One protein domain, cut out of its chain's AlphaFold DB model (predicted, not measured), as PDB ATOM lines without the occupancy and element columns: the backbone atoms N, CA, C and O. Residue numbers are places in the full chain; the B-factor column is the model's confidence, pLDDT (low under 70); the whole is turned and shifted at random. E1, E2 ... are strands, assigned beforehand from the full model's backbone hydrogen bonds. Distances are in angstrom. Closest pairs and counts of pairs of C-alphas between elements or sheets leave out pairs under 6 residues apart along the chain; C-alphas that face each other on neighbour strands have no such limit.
ATOM      1  N   SER A 247     -34.085 -45.220  22.132       87.00
ATOM      2  CA  SER A 247     -34.049 -45.152  20.673       87.00
ATOM      3  C   SER A 247     -34.831 -43.965  20.113       87.00
ATOM      4  O   SER A 247     -34.611 -43.594  18.969       87.00
ATOM      5  N   ASP A 248     -35.692 -43.327  20.908       90.44
ATOM      6  CA  ASP A 248     -36.407 -42.101  20.547       90.44
ATOM      7  C   ASP A 248     -35.805 -40.922  21.330       90.44
ATOM      8  O   ASP A 248     -35.731 -40.967  22.562       90.44
ATOM      9  N   VAL A 249     -35.348 -39.888  20.616       92.31
ATOM     10  CA  VAL A 249     -34.620 -38.737  21.179       92.31
ATOM     11  C   VAL A 249     -35.286 -37.438  20.754       92.31
ATOM     12  O   VAL A 249     -35.472 -37.182  19.562       92.31
ATOM     13  N   TYR A 250     -35.604 -36.592  21.726       93.00
ATOM     14  CA  TYR A 250     -36.228 -35.291  21.522       93.00
ATOM     15  C   TYR A 250     -35.240 -34.142  21.780       93.00
ATOM     16  O   TYR A 250     -34.179 -34.341  22.381       93.00
ATOM     17  N   PRO A 251     -35.559 -32.910  21.345       92.38
ATOM     18  CA  PRO A 251     -34.663 -31.781  21.540       92.38
ATOM     19  C   PRO A 251     -34.430 -31.501  23.029       92.38
ATOM     20  O   PRO A 251     -35.371 -31.399  23.817       92.38
ATOM     21  N   GLY A 252     -33.162 -31.346  23.404       90.81
ATOM     22  CA  GLY A 252     -32.722 -31.147  24.785       90.81
ATOM     23  C   GLY A 252     -32.606 -32.422  25.625       90.81
ATOM     24  O   GLY A 252     -32.202 -32.325  26.786       90.81
ATOM     25  N   ASP A 253     -32.923 -33.596  25.072       94.12
ATOM     26  CA  ASP A 253     -32.767 -34.862  25.788       94.12
ATOM     27  C   ASP A 253     -31.292 -35.200  26.047       94.12
ATOM     28  O   ASP A 253     -30.357 -34.668  25.437       94.12
ATOM     29  N   THR A 254     -31.084 -36.114  26.991       93.06
ATOM     30  CA  THR A 254     -29.786 -36.730  27.262       93.06
ATOM     31  C   THR A 254     -29.917 -38.236  27.080       93.06
ATOM     32  O   THR A 254     -30.793 -38.856  27.678       93.06
ATOM     33  N   VAL A 255     -29.056 -38.809  26.243       92.50
ATOM     34  CA  VAL A 255     -29.016 -40.245  25.944       92.50
ATOM     35  C   VAL A 255     -27.826 -40.854  26.658       92.50
ATOM     36  O   VAL A 255     -26.726 -40.313  26.577       92.50
ATOM     37  N   GLN A 256     -28.039 -41.981  27.330       93.19
ATOM     38  CA  GLN A 256     -26.954 -42.736  27.942       93.19
ATOM     39  C   GLN A 256     -26.486 -43.823  26.975       93.19
ATOM     40  O   GLN A 256     -27.290 -44.635  26.512       93.19
ATOM     41  N   ILE A 257     -25.189 -43.829  26.695       91.75
ATOM     42  CA  ILE A 257     -24.486 -44.865  25.951       91.75
ATOM     43  C   ILE A 257     -23.697 -45.691  26.956       91.75
ATOM     44  O   ILE A 257     -22.810 -45.165  27.627       91.75
ATOM     45  N   ASN A 258     -24.000 -46.978  27.025       91.69
ATOM     46  CA  ASN A 258     -23.232 -47.946  27.790       91.69
ATOM     47  C   ASN A 258     -22.316 -48.693  26.830       91.69
ATOM     48  O   ASN A 258     -22.755 -49.146  25.771       91.69
ATOM     49  N   THR A 259     -21.055 -48.838  27.199       90.81
ATOM     50  CA  THR A 259     -20.065 -49.535  26.387       90.81
ATOM     51  C   THR A 259     -19.352 -50.564  27.240       90.81
ATOM     52  O   THR A 259     -18.968 -50.295  28.379       90.81
ATOM     53  N   THR A 260     -19.181 -51.747  26.668       90.62
ATOM     54  CA  THR A 260     -18.405 -52.834  27.253       90.62
ATOM     55  C   THR A 260     -17.344 -53.240  26.247       90.62
ATOM     56  O   THR A 260     -17.669 -53.649  25.131       90.62
ATOM     57  N   LEU A 261     -16.087 -53.121  26.647       88.38
ATOM     58  CA  LEU A 261     -14.938 -53.620  25.913       88.38
ATOM     59  C   LEU A 261     -14.373 -54.821  26.657       88.38
ATOM     60  O   LEU A 261     -14.099 -54.741  27.858       88.38
ATOM     61  N   ARG A 262     -14.173 -55.919  25.939       85.06
ATOM     62  CA  ARG A 262     -13.568 -57.130  26.483       85.06
ATOM     63  C   ARG A 262     -12.497 -57.640  25.547       85.06
ATOM     64  O   ARG A 262     -12.649 -57.591  24.327       85.06
ATOM     65  N   ASN A 263     -11.430 -58.159  26.133       76.44
ATOM     66  CA  ASN A 263     -10.510 -58.995  25.385       76.44
ATOM     67  C   ASN A 263     -11.136 -60.384  25.241       76.44
ATOM     68  O   ASN A 263     -11.576 -60.953  26.243       76.44
ATOM     69  N   THR A 264     -11.220 -60.921  24.026       71.81
ATOM     70  CA  THR A 264     -11.737 -62.285  23.859       71.81
ATOM     71  C   THR A 264     -10.693 -63.301  24.320       71.81
ATOM     72  O   THR A 264      -9.497 -63.008  24.356       71.81
ATOM     73  N   ASP A 265     -11.119 -64.535  24.591       65.56
ATOM     74  CA  ASP A 265     -10.214 -65.656  24.891       65.56
ATOM     75  C   ASP A 265      -9.203 -65.943  23.756       65.56
ATOM     76  O   ASP A 265      -8.280 -66.743  23.929       65.56
ATOM     77  N   LEU A 266      -9.391 -65.363  22.563       66.50
ATOM     78  CA  LEU A 266      -8.494 -65.503  21.412       66.50
ATOM     79  C   LEU A 266      -7.372 -64.466  21.415       66.50
ATOM     80  O   LEU A 266      -6.304 -64.722  20.850       66.50
ATOM     81  N   SER A 267      -7.611 -63.321  22.049       68.62
ATOM     82  CA  SER A 267      -6.680 -62.212  22.078       68.62
ATOM     83  C   SER A 267      -5.560 -62.435  23.074       68.62
ATOM     84  O   SER A 267      -5.751 -62.926  24.183       68.62
ATOM     85  N   ALA A 280     -20.599 -38.597  17.258       77.88
ATOM     86  CA  ALA A 280     -21.911 -38.293  17.839       77.88
ATOM     87  C   ALA A 280     -22.821 -37.444  16.923       77.88
ATOM     88  O   ALA A 280     -24.011 -37.281  17.180       77.88
ATOM     89  N   GLY A 281     -22.274 -36.922  15.821       82.81
ATOM     90  CA  GLY A 281     -23.006 -36.110  14.848       82.81
ATOM     91  C   GLY A 281     -23.235 -34.649  15.278       82.81
ATOM     92  O   GLY A 281     -22.776 -34.212  16.331       82.81
ATOM     93  N   PRO A 282     -23.912 -33.841  14.441       85.06
ATOM     94  CA  PRO A 282     -23.968 -32.385  14.602       85.06
ATOM     95  C   PRO A 282     -24.992 -31.876  15.632       85.06
ATOM     96  O   PRO A 282     -24.945 -30.699  15.977       85.06
ATOM     97  N   TRP A 283     -25.920 -32.715  16.107       89.12
ATOM     98  CA  TRP A 283     -26.959 -32.321  17.080       89.12
ATOM     99  C   TRP A 283     -26.550 -32.542  18.538       89.12
ATOM    100  O   TRP A 283     -27.337 -32.281  19.450       89.12
ATOM    101  N   VAL A 284     -25.328 -33.015  18.763       88.06
ATOM    102  CA  VAL A 284     -24.766 -33.228  20.092       88.06
ATOM    103  C   VAL A 284     -24.067 -31.958  20.561       88.06
ATOM    104  O   VAL A 284     -23.353 -31.303  19.807       88.06
ATOM    105  N   THR A 285     -24.324 -31.590  21.813       87.69
ATOM    106  CA  THR A 285     -23.841 -30.343  22.434       87.69
ATOM    107  C   THR A 285     -22.871 -30.574  23.577       87.69
ATOM    108  O   THR A 285     -22.082 -29.688  23.882       87.69
ATOM    109  N   ASP A 286     -22.931 -31.737  24.223       85.50
ATOM    110  CA  ASP A 286     -21.999 -32.133  25.273       85.50
ATOM    111  C   ASP A 286     -22.031 -33.656  25.447       85.50
ATOM    112  O   ASP A 286     -23.003 -34.313  25.064       85.50
ATOM    113  N   GLY A 287     -20.986 -34.208  26.053       86.69
ATOM    114  CA  GLY A 287     -20.932 -35.596  26.496       86.69
ATOM    115  C   GLY A 287     -20.207 -35.699  27.828       86.69
ATOM    116  O   GLY A 287     -19.197 -35.036  28.026       86.69
ATOM    117  N   VAL A 288     -20.707 -36.485  28.774       86.62
ATOM    118  CA  VAL A 288     -20.120 -36.613  30.116       86.62
ATOM    119  C   VAL A 288     -19.931 -38.084  30.447       86.62
ATOM    120  O   VAL A 288     -20.871 -38.864  30.337       86.62
ATOM    121  N   LEU A 289     -18.723 -38.454  30.871       86.81
ATOM    122  CA  LEU A 289     -18.436 -39.772  31.429       86.81
ATOM    123  C   LEU A 289     -18.991 -39.834  32.857       86.81
ATOM    124  O   LEU A 289     -18.673 -38.962  33.663       86.81
ATOM    125  N   ILE A 290     -19.838 -40.820  33.152       83.25
ATOM    126  CA  ILE A 290     -20.569 -40.897  34.434       83.25
ATOM    127  C   ILE A 290     -20.128 -42.076  35.278       83.25
ATOM    128  O   ILE A 290     -20.019 -41.947  36.492       83.25
ATOM    129  N   ASP A 291     -19.891 -43.212  34.636       78.44
ATOM    130  CA  ASP A 291     -19.506 -44.433  35.320       78.44
ATOM    131  C   ASP A 291     -18.377 -45.103  34.549       78.44
ATOM    132  O   ASP A 291     -18.386 -45.139  33.314       78.44
ATOM    133  N   THR A 292     -17.393 -45.598  35.284       81.38
ATOM    134  CA  THR A 292     -16.292 -46.386  34.752       81.38
ATOM    135  C   THR A 292     -15.756 -47.304  35.837       81.38
ATOM    136  O   THR A 292     -15.495 -46.886  36.963       81.38
ATOM    137  N   ASN A 293     -15.529 -48.565  35.480       80.06
ATOM    138  CA  ASN A 293     -14.899 -49.527  36.380       80.06
ATOM    139  C   ASN A 293     -13.360 -49.406  36.430       80.06
ATOM    140  O   ASN A 293     -12.714 -50.182  37.134       80.06
ATOM    141  N   LYS A 294     -12.758 -48.464  35.687       72.94
ATOM    142  CA  LYS A 294     -11.305 -48.233  35.639       72.94
ATOM    143  C   LYS A 294     -11.001 -46.755  35.926       72.94
ATOM    144  O   LYS A 294     -11.357 -45.871  35.146       72.94
ATOM    145  N   ASN A 295     -10.287 -46.501  37.026       58.88
ATOM    146  CA  ASN A 295     -10.030 -45.158  37.576       58.88
ATOM    147  C   ASN A 295      -9.226 -44.215  36.654       58.88
ATOM    148  O   ASN A 295      -9.298 -43.002  36.826       58.88
ATOM    149  N   ASN A 296      -8.490 -44.744  35.669       66.50
ATOM    150  CA  ASN A 296      -7.646 -43.952  34.761       66.50
ATOM    151  C   ASN A 296      -8.361 -43.517  33.470       66.50
ATOM    152  O   ASN A 296      -7.721 -43.010  32.551       66.50
ATOM    153  N   THR A 297      -9.680 -43.693  33.388       70.25
ATOM    154  CA  THR A 297     -10.441 -43.304  32.200       70.25
ATOM    155  C   THR A 297     -10.577 -41.786  32.110       70.25
ATOM    156  O   THR A 297     -11.123 -41.145  33.010       70.25
ATOM    157  N   ARG A 298     -10.134 -41.195  30.995       72.06
ATOM    158  CA  ARG A 298     -10.288 -39.755  30.732       72.06
ATOM    159  C   ARG A 298     -11.076 -39.520  29.451       72.06
ATOM    160  O   ARG A 298     -10.762 -40.098  28.415       72.06
ATOM    161  N   LEU A 299     -12.068 -38.634  29.527       77.00
ATOM    162  CA  LEU A 299     -12.821 -38.136  28.376       77.00
ATOM    163  C   LEU A 299     -12.204 -36.815  27.909       77.00
ATOM    164  O   LEU A 299     -12.275 -35.808  28.617       77.00
ATOM    165  N   ASN A 300     -11.620 -36.816  26.716       75.19
ATOM    166  CA  ASN A 300     -11.109 -35.626  26.058       75.19
ATOM    167  C   ASN A 300     -12.156 -35.073  25.076       75.19
ATOM    168  O   ASN A 300     -12.663 -35.782  24.204       75.19
ATOM    169  N   LYS A 301     -12.492 -33.790  25.234       68.25
ATOM    170  CA  LYS A 301     -13.563 -33.103  24.492       68.25
ATOM    171  C   LYS A 301     -13.004 -32.070  23.512       68.25
ATOM    172  O   LYS A 301     -13.460 -30.930  23.487       68.25
ATOM    173  N   THR A 302     -11.989 -32.433  22.737       60.62
ATOM    174  CA  THR A 302     -11.414 -31.522  21.731       60.62
ATOM    175  C   THR A 302     -12.399 -31.192  20.605       60.62
ATOM    176  O   THR A 302     -12.354 -30.083  20.081       60.62
ATOM    177  N   ASP A 303     -13.317 -32.108  20.270       66.19
ATOM    178  CA  ASP A 303     -14.415 -31.888  19.322       66.19
ATOM    179  C   ASP A 303     -15.702 -32.552  19.848       66.19
ATOM    180  O   ASP A 303     -15.734 -33.735  20.163       66.19
ATOM    181  N   LEU A 304     -16.809 -31.815  19.943       65.38
ATOM    182  CA  LEU A 304     -18.090 -32.381  20.392       65.38
ATOM    183  C   LEU A 304     -18.685 -33.388  19.395       65.38
ATOM    184  O   LEU A 304     -19.517 -34.211  19.773       65.38
ATOM    185  N   ARG A 305     -18.254 -33.345  18.129       69.25
ATOM    186  CA  ARG A 305     -18.626 -34.328  17.101       69.25
ATOM    187  C   ARG A 305     -17.802 -35.610  17.195       69.25
ATOM    188  O   ARG A 305     -18.240 -36.623  16.646       69.25
ATOM    189  N   ARG A 306     -16.644 -35.558  17.863       79.56
ATOM    190  CA  ARG A 306     -15.714 -36.668  18.081       79.56
ATOM    191  C   ARG A 306     -15.153 -36.600  19.500       79.56
ATOM    192  O   ARG A 306     -14.172 -35.907  19.763       79.56
ATOM    193  N   MET A 307     -15.773 -37.346  20.402       81.81
ATOM    194  CA  MET A 307     -15.303 -37.444  21.780       81.81
ATOM    195  C   MET A 307     -14.301 -38.584  21.891       81.81
ATOM    196  O   MET A 307     -14.610 -39.700  21.482       81.81
ATOM    197  N   GLU A 308     -13.129 -38.300  22.449       85.38
ATOM    198  CA  GLU A 308     -12.057 -39.281  22.584       85.38
ATOM    199  C   GLU A 308     -11.970 -39.753  24.039       85.38
ATOM    200  O   GLU A 308     -11.866 -38.942  24.960       85.38
ATOM    201  N   ASN A 319     -11.970 -56.585  31.435       81.75
ATOM    202  CA  ASN A 319     -13.253 -56.049  31.005       81.75
ATOM    203  C   ASN A 319     -13.326 -54.577  31.410       81.75
ATOM    204  O   ASN A 319     -13.204 -54.239  32.593       81.75
ATOM    205  N   TRP A 320     -13.564 -53.702  30.443       85.06
ATOM    206  CA  TRP A 320     -13.749 -52.278  30.678       85.06
ATOM    207  C   TRP A 320     -15.176 -51.880  30.329       85.06
ATOM    208  O   TRP A 320     -15.617 -52.004  29.190       85.06
ATOM    209  N   ASN A 321     -15.895 -51.411  31.343       89.00
ATOM    210  CA  ASN A 321     -17.273 -50.975  31.223       89.00
ATOM    211  C   ASN A 321     -17.332 -49.497  31.581       89.00
ATOM    212  O   ASN A 321     -16.808 -49.081  32.622       89.00
ATOM    213  N   PHE A 322     -17.989 -48.710  30.741       89.19
ATOM    214  CA  PHE A 322     -18.213 -47.304  31.025       89.19
ATOM    215  C   PHE A 322     -19.543 -46.815  30.455       89.19
ATOM    216  O   PHE A 322     -20.121 -47.423  29.551       89.19
ATOM    217  N   SER A 323     -20.017 -45.698  31.001       90.62
ATOM    218  CA  SER A 323     -21.254 -45.041  30.579       90.62
ATOM    219  C   SER A 323     -21.019 -43.568  30.262       90.62
ATOM    220  O   SER A 323     -20.399 -42.837  31.041       90.62
ATOM    221  N   LEU A 324     -21.561 -43.123  29.133       90.19
ATOM    222  CA  LEU A 324     -21.518 -41.745  28.652       90.19
ATOM    223  C   LEU A 324     -22.931 -41.176  28.582       90.19
ATOM    224  O   LEU A 324     -23.797 -41.776  27.956       90.19
ATOM    225  N   ASN A 325     -23.147 -39.977  29.109       91.56
ATOM    226  CA  ASN A 325     -24.349 -39.201  28.820       91.56
ATOM    227  C   ASN A 325     -24.079 -38.188  27.721       91.56
ATOM    228  O   ASN A 325     -23.279 -37.276  27.906       91.56
ATOM    229  N   ILE A 326     -24.799 -38.311  26.615       90.88
ATOM    230  CA  ILE A 326     -24.730 -37.424  25.461       90.88
ATOM    231  C   ILE A 326     -25.917 -36.468  25.489       90.88
ATOM    232  O   ILE A 326     -27.070 -36.896  25.435       90.88
ATOM    233  N   ARG A 327     -25.642 -35.164  25.566       91.94
ATOM    234  CA  ARG A 327     -26.660 -34.111  25.601       91.94
ATOM    235  C   ARG A 327     -26.913 -33.551  24.209       91.94
ATOM    236  O   ARG A 327     -25.995 -33.084  23.528       91.94
ATOM    237  N   PHE A 328     -28.182 -33.497  23.836       92.81
ATOM    238  CA  PHE A 328     -28.626 -32.988  22.548       92.81
ATOM    239  C   PHE A 328     -28.977 -31.500  22.582       92.81
ATOM    240  O   PHE A 328     -29.364 -30.938  23.609       92.81
ATOM    241  N   THR A 329     -28.863 -30.856  21.421       90.81
ATOM    242  CA  THR A 329     -29.305 -29.473  21.218       90.81
ATOM    243  C   THR A 329     -30.796 -29.314  21.511       90.81
ATOM    244  O   THR A 329     -31.598 -30.224  21.306       90.81
ATOM    245  N   LYS A 330     -31.187 -28.113  21.946       89.94
ATOM    246  CA  LYS A 330     -32.585 -27.755  22.227       89.94
ATOM    247  C   LYS A 330     -33.456 -27.648  20.971       89.94
ATOM    248  O   LYS A 330     -34.664 -27.488  21.104       89.94
ATOM    249  N   ARG A 331     -32.865 -27.685  19.770       87.06
ATOM    250  CA  ARG A 331     -33.580 -27.673  18.483       87.06
ATOM    251  C   ARG A 331     -32.835 -28.494  17.441       87.06
ATOM    252  O   ARG A 331     -31.658 -28.233  17.195       87.06
ATOM    253  N   PHE A 332     -33.524 -29.428  16.796       88.31
ATOM    254  CA  PHE A 332     -32.986 -30.125  15.633       88.31
ATOM    255  C   PHE A 332     -33.345 -29.362  14.364       88.31
ATOM    256  O   PHE A 332     -34.510 -29.286  13.987       88.31
ATOM    257  N   ASP A 333     -32.339 -28.782  13.715       79.19
ATOM    258  CA  ASP A 333     -32.517 -28.137  12.418       79.19
ATOM    259  C   ASP A 333     -32.475 -29.209  11.321       79.19
ATOM    260  O   ASP A 333     -31.413 -29.633  10.850       79.19
ATOM    261  N   PHE A 334     -33.645 -29.761  11.008       79.50
ATOM    262  CA  PHE A 334     -33.830 -30.599   9.832       79.50
ATOM    263  C   PHE A 334     -34.165 -29.703   8.634       79.50
ATOM    264  O   PHE A 334     -34.767 -28.646   8.800       79.50
ATOM    265  N   SER A 335     -33.839 -30.127   7.407       69.69
ATOM    266  CA  SER A 335     -34.363 -29.444   6.211       69.69
ATOM    267  C   SER A 335     -35.881 -29.280   6.338       69.69
ATOM    268  O   SER A 335     -36.527 -30.221   6.798       69.69
ATOM    269  N   THR A 336     -36.436 -28.152   5.890       59.06
ATOM    270  CA  THR A 336     -37.777 -27.596   6.206       59.06
ATOM    271  C   THR A 336     -39.005 -28.525   6.143       59.06
ATOM    272  O   THR A 336     -40.083 -28.122   6.566       59.06
ATOM    273  N   HIS A 337     -38.877 -29.754   5.645       65.75
ATOM    274  CA  HIS A 337     -39.965 -30.718   5.456       65.75
ATOM    275  C   HIS A 337     -39.776 -32.030   6.241       65.75
ATOM    276  O   HIS A 337     -40.690 -32.850   6.295       65.75
ATOM    277  N   LEU A 338     -38.606 -32.254   6.850       75.75
ATOM    278  CA  LEU A 338     -38.313 -33.477   7.595       75.75
ATOM    279  C   LEU A 338     -38.677 -33.306   9.069       75.75
ATOM    280  O   LEU A 338     -38.298 -32.328   9.704       75.75
ATOM    281  N   ARG A 339     -39.384 -34.294   9.618       83.69
ATOM    282  CA  ARG A 339     -39.782 -34.326  11.036       83.69
ATOM    283  C   ARG A 339     -39.005 -35.339  11.875       83.69
ATOM    284  O   ARG A 339     -38.993 -35.235  13.101       83.69
ATOM    285  N   LEU A 340     -38.374 -36.303  11.207       88.81
ATOM    286  CA  LEU A 340     -37.602 -37.390  11.796       88.81
ATOM    287  C   LEU A 340     -36.259 -37.520  11.086       88.81
ATOM    288  O   LEU A 340     -36.166 -37.292   9.876       88.81
ATOM    289  N   ARG A 341     -35.231 -37.949  11.821       87.75
ATOM    290  CA  ARG A 341     -33.940 -38.330  11.238       87.75
ATOM    291  C   ARG A 341     -33.280 -39.434  12.048       87.75
ATOM    292  O   ARG A 341     -33.307 -39.392  13.270       87.75
ATOM    293  N   ILE A 342     -32.655 -40.390  11.372       88.81
ATOM    294  CA  ILE A 342     -31.814 -41.388  12.038       88.81
ATOM    295  C   ILE A 342     -30.438 -40.768  12.273       88.81
ATOM    296  O   ILE A 342     -29.823 -40.243  11.338       88.81
ATOM    297  N   LEU A 343     -29.966 -40.823  13.513       89.75
ATOM    298  CA  LEU A 343     -28.590 -40.523  13.881       89.75
ATOM    299  C   LEU A 343     -27.899 -41.830  14.270       89.75
ATOM    300  O   LEU A 343     -28.421 -42.594  15.078       89.75
ATOM    301  N   SER A 344     -26.723 -42.059  13.696       89.44
ATOM    302  CA  SER A 344     -25.867 -43.190  14.035       89.44
ATOM    303  C   SER A 344     -24.741 -42.708  14.935       89.44
ATOM    304  O   SER A 344     -24.019 -41.775  14.575       89.44
ATOM    305  N   PHE A 345     -24.583 -43.357  16.076       89.94
ATOM    306  CA  PHE A 345     -23.400 -43.249  16.903       89.94
ATOM    307  C   PHE A 345     -22.405 -44.307  16.456       89.94
ATOM    308  O   PHE A 345     -22.722 -45.492  16.491       89.94
ATOM    309  N   THR A 346     -21.211 -43.896  16.048       90.31
ATOM    310  CA  THR A 346     -20.136 -44.832  15.702       90.31
ATOM    311  C   THR A 346     -19.045 -44.721  16.744       90.31
ATOM    312  O   THR A 346     -18.479 -43.646  16.920       90.31
ATOM    313  N   MET A 347     -18.759 -45.828  17.419       90.19
ATOM    314  CA  MET A 347     -17.643 -45.933  18.345       90.19
ATOM    315  C   MET A 347     -16.510 -46.675  17.644       90.19
ATOM    316  O   MET A 347     -16.667 -47.849  17.309       90.19
ATOM    317  N   MET A 348     -15.392 -45.991  17.407       89.88
ATOM    318  CA  MET A 348     -14.180 -46.591  16.854       89.88
ATOM    319  C   MET A 348     -13.151 -46.766  17.956       89.88
ATOM    320  O   MET A 348     -12.827 -45.819  18.662       89.88
ATOM    321  N   LEU A 349     -12.634 -47.976  18.092       88.81
ATOM    322  CA  LEU A 349     -11.576 -48.316  19.017       88.81
ATOM    323  C   LEU A 349     -10.250 -48.428  18.284       88.81
ATOM    324  O   LEU A 349     -10.157 -49.100  17.258       88.81
ATOM    325  N   TYR A 350      -9.228 -47.841  18.887       88.56
ATOM    326  CA  TYR A 350      -7.841 -47.895  18.477       88.56
ATOM    327  C   TYR A 350      -7.009 -48.388  19.660       88.56
ATOM    328  O   TYR A 350      -6.938 -47.732  20.694       88.56
ATOM    329  N   CYS A 351      -6.396 -49.552  19.516       85.81
ATOM    330  CA  CYS A 351      -5.514 -50.164  20.500       85.81
ATOM    331  C   CYS A 351      -4.075 -50.039  20.008       85.81
ATOM    332  O   CYS A 351      -3.698 -50.745  19.077       85.81
ATOM    333  N   GLU A 352      -3.277 -49.154  20.609       84.12
ATOM    334  CA  GLU A 352      -1.824 -49.145  20.430       84.12
ATOM    335  C   GLU A 352      -1.257 -50.382  21.125       84.12
ATOM    336  O   GLU A 352      -1.348 -50.517  22.347       84.12
ATOM    337  N   LEU A 353      -0.688 -51.295  20.348       76.38
ATOM    338  CA  LEU A 353      -0.133 -52.538  20.862       76.38
ATOM    339  C   LEU A 353       1.145 -52.253  21.651       76.38
ATOM    340  O   LEU A 353       2.033 -51.545  21.174       76.38
ATOM    341  N   GLN A 354       1.266 -52.856  22.835       70.69
ATOM    342  CA  GLN A 354       2.490 -52.793  23.642       70.69
ATOM    343  C   GLN A 354       3.708 -53.318  22.863       70.69
ATOM    344  O   GLN A 354       4.808 -52.782  22.995       70.69
ATOM    345  N   PHE A 355       3.492 -54.321  22.009       70.12
ATOM    346  CA  PHE A 355       4.494 -54.909  21.124       70.12
ATOM    347  C   PHE A 355       3.964 -54.920  19.678       70.12
ATOM    348  O   PHE A 355       3.157 -55.782  19.327       70.12
ATOM    349  N   PRO A 356       4.372 -53.953  18.833       61.84
ATOM    350  CA  PRO A 356       3.891 -53.833  17.457       61.84
ATOM    351  C   PRO A 356       4.236 -55.051  16.594       61.84
ATOM    352  O   PRO A 356       5.366 -55.537  16.617       61.84
ATOM    353  N   ILE A 357       3.293 -55.484  15.758       62.16
ATOM    354  CA  ILE A 357       3.477 -56.588  14.807       62.16
ATOM    355  C   ILE A 357       3.814 -55.995  13.444       62.16
ATOM    356  O   ILE A 357       3.042 -55.174  12.969       62.16
ATOM    357  N   ASP A 358       4.914 -56.397  12.799       55.72
ATOM    358  CA  ASP A 358       5.186 -56.225  11.356       55.72
ATOM    359  C   ASP A 358       4.520 -55.001  10.666       55.72
ATOM    360  O   ASP A 358       3.832 -55.145   9.656       55.72
ATOM    361  N   LYS A 359       4.756 -53.780  11.181       60.16
ATOM    362  CA  LYS A 359       4.237 -52.475  10.680       60.16
ATOM    363  C   LYS A 359       2.785 -52.092  11.026       60.16
ATOM    364  O   LYS A 359       2.328 -51.050  10.557       60.16
ATOM    365  N   TYR A 360       2.092 -52.835  11.881       66.19
ATOM    366  CA  TYR A 360       0.777 -52.495  12.432       66.19
ATOM    367  C   TYR A 360       0.888 -52.247  13.943       66.19
ATOM    368  O   TYR A 360       0.757 -53.177  14.737       66.19
ATOM    369  N   PRO A 361       1.132 -50.996  14.376       69.62
ATOM    370  CA  PRO A 361       1.164 -50.668  15.799       69.62
ATOM    371  C   PRO A 361      -0.229 -50.636  16.438       69.62
ATOM    372  O   PRO A 361      -0.327 -50.422  17.641       69.62
ATOM    373  N   TRP A 362      -1.295 -50.803  15.647       77.88
ATOM    374  CA  TRP A 362      -2.663 -50.526  16.058       77.88
ATOM    375  C   TRP A 362      -3.609 -51.665  15.690       77.88
ATOM    376  O   TRP A 362      -3.666 -52.062  14.526       77.88
ATOM    377  N   ALA A 363      -4.399 -52.126  16.656       79.69
ATOM    378  CA  ALA A 363      -5.589 -52.931  16.410       79.69
ATOM    379  C   ALA A 363      -6.838 -52.042  16.448       79.69
ATOM    380  O   ALA A 363      -6.913 -51.102  17.241       79.69
ATOM    381  N   THR A 364      -7.823 -52.330  15.596       84.44
ATOM    382  CA  THR A 364      -9.046 -51.524  15.500       84.44
ATOM    383  C   THR A 364     -10.299 -52.374  15.586       84.44
ATOM    384  O   THR A 364     -10.393 -53.400  14.919       84.44
ATOM    385  N   SER A 365     -11.287 -51.903  16.338       84.62
ATOM    386  CA  SER A 365     -12.633 -52.480  16.402       84.62
ATOM    387  C   SER A 365     -13.653 -51.348  16.338       84.62
ATOM    388  O   SER A 365     -13.319 -50.204  16.637       84.62
ATOM    389  N   HIS A 366     -14.882 -51.613  15.908       88.62
ATOM    390  CA  HIS A 366     -15.916 -50.585  15.921       88.62
ATOM    391  C   HIS A 366     -17.302 -51.178  16.116       88.62
ATOM    392  O   HIS A 366     -17.571 -52.327  15.770       88.62
ATOM    393  N   THR A 367     -18.197 -50.350  16.634       87.81
ATOM    394  CA  THR A 367     -19.613 -50.673  16.771       87.81
ATOM    395  C   THR A 367     -20.462 -49.444  16.470       87.81
ATOM    396  O   THR A 367     -19.978 -48.306  16.520       87.81
ATOM    397  N   ILE A 368     -21.709 -49.677  16.073       88.56
ATOM    398  CA  ILE A 368     -22.639 -48.638  15.645       88.56
ATOM    399  C   ILE A 368     -23.983 -48.880  16.317       88.56
ATOM    400  O   ILE A 368     -24.519 -49.978  16.229       88.56
ATOM    401  N   GLU A 369     -24.530 -47.830  16.918       89.88
ATOM    402  CA  GLU A 369     -25.886 -47.805  17.464       89.88
ATOM    403  C   GLU A 369     -26.688 -46.664  16.845       89.88
ATOM    404  O   GLU A 369     -26.127 -45.657  16.397       89.88
ATOM    405  N   HIS A 370     -28.014 -46.800  16.820       89.75
ATOM    406  CA  HIS A 370     -28.893 -45.854  16.138       89.75
ATOM    407  C   HIS A 370     -29.961 -45.274  17.059       89.75
ATOM    408  O   HIS A 370     -30.539 -45.964  17.896       89.75
ATOM    409  N   VAL A 371     -30.279 -43.999  16.839       91.00
ATOM    410  CA  VAL A 371     -31.409 -43.319  17.476       91.00
ATOM    411  C   VAL A 371     -32.234 -42.551  16.446       91.00
ATOM    412  O   VAL A 371     -31.722 -42.074  15.430       91.00
ATOM    413  N   ILE A 372     -33.526 -42.411  16.719       90.94
ATOM    414  CA  ILE A 372     -34.470 -41.606  15.953       90.94
ATOM    415  C   ILE A 372     -34.569 -40.236  16.624       90.94
ATOM    416  O   ILE A 372     -35.039 -40.110  17.754       90.94
ATOM    417  N   LEU A 373     -34.136 -39.199  15.914       91.25
ATOM    418  CA  LEU A 373     -34.293 -37.811  16.325       91.25
ATOM    419  C   LEU A 373     -35.681 -37.311  15.925       91.25
ATOM    420  O   LEU A 373     -36.025 -37.300  14.739       91.25
ATOM    421  N   HIS A 374     -36.449 -36.857  16.908       91.50
ATOM    422  CA  HIS A 374     -37.774 -36.270  16.735       91.50
ATOM    423  C   HIS A 374     -37.691 -34.753  16.765       91.50
ATOM    424  O   HIS A 374     -37.117 -34.189  17.693       91.50
ATOM    425  N   SER A 375     -38.289 -34.078  15.780       87.88
ATOM    426  CA  SER A 375     -38.281 -32.607  15.736       87.88
ATOM    427  C   SER A 375     -38.965 -31.974  16.953       87.88
ATOM    428  O   SER A 375     -38.497 -30.953  17.451       87.88
TER     429      SER A 375
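What this domain is: This is residues 247 to 267, 280 to 308 and 319 to 375 of the 707 residues of an uncharacterized protein of Fasciola hepatica (UniProt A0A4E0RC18). Two thin layers lie loosely and only partly face to face: a strongly twisted three-stranded sheet, E1, E5 and E2, and a long hairpin, E6 and E7, with a small hairpin, E3 and E4, at one side. The long hairpin runs roughly along the longest axis. The 107 printed residues hold no named helix and seven named strands, E1 to E7 in chain order; the class is all strand, and the neighbour strands are antiparallel. The whole is loose and elongated, with a radius of gyration of the C-alphas of 16.5 A and spans of 52 by 29 by 27 A.

Where its parts are: Find C-alpha 254 at (-29.786, -36.730, 27.262); from there E1 runs 29.5 A to residue 263. Next come E2, residues 284 to 292, 21.4 A; E3, residues 298 to 303, 14.5 A; E4, residues 306 to 308, 6.4 A; and E5, residues 319 to 328, 29.0 A. E6, residues 340 to 357, spans 45.4 A and bends by 94 degrees at residue 354. E7, residues 360 to 374, runs 42.0 A to C-alpha 374 at (-37.774, -36.270, 16.735).

How they stand to each other: Look first at inner strand E5, the antiparallel neighbour of E1 and E2: across E1 and E5, N 257 and O 324 are within hydrogen-bond range at 2.8 A, and across E5 and E2, N 288 and O 325 are within hydrogen-bond range at 2.8 A. The closest C-alphas of E2 and E3, Leu 289 and Leu 299, are 6.6 A apart. In the E3 and E4 hairpin, find N 300 and O 308 at 2.8 A. E4 and E6 are near each other. In the E6 and E7 hairpin, N 349 and O 365 are 2.7 A apart. Residues 248 to 249 pair, parallel, with residues 372 to 373 of E7. E1 and E7 are apart.

The domain as a whole: The farthest C-alphas, His 337 and Phe 355, are 53.0 A apart. Residues 268 to 279 and 309 to 318 are not printed, leaving C-alpha gaps of 28.7 A and 18.8 A. The link from E5 to E6 is long. Look for pLDDT under 70 at residues 265 to 267, 295 to 296, 301 to 305, 335 to 337 and 356 to 361.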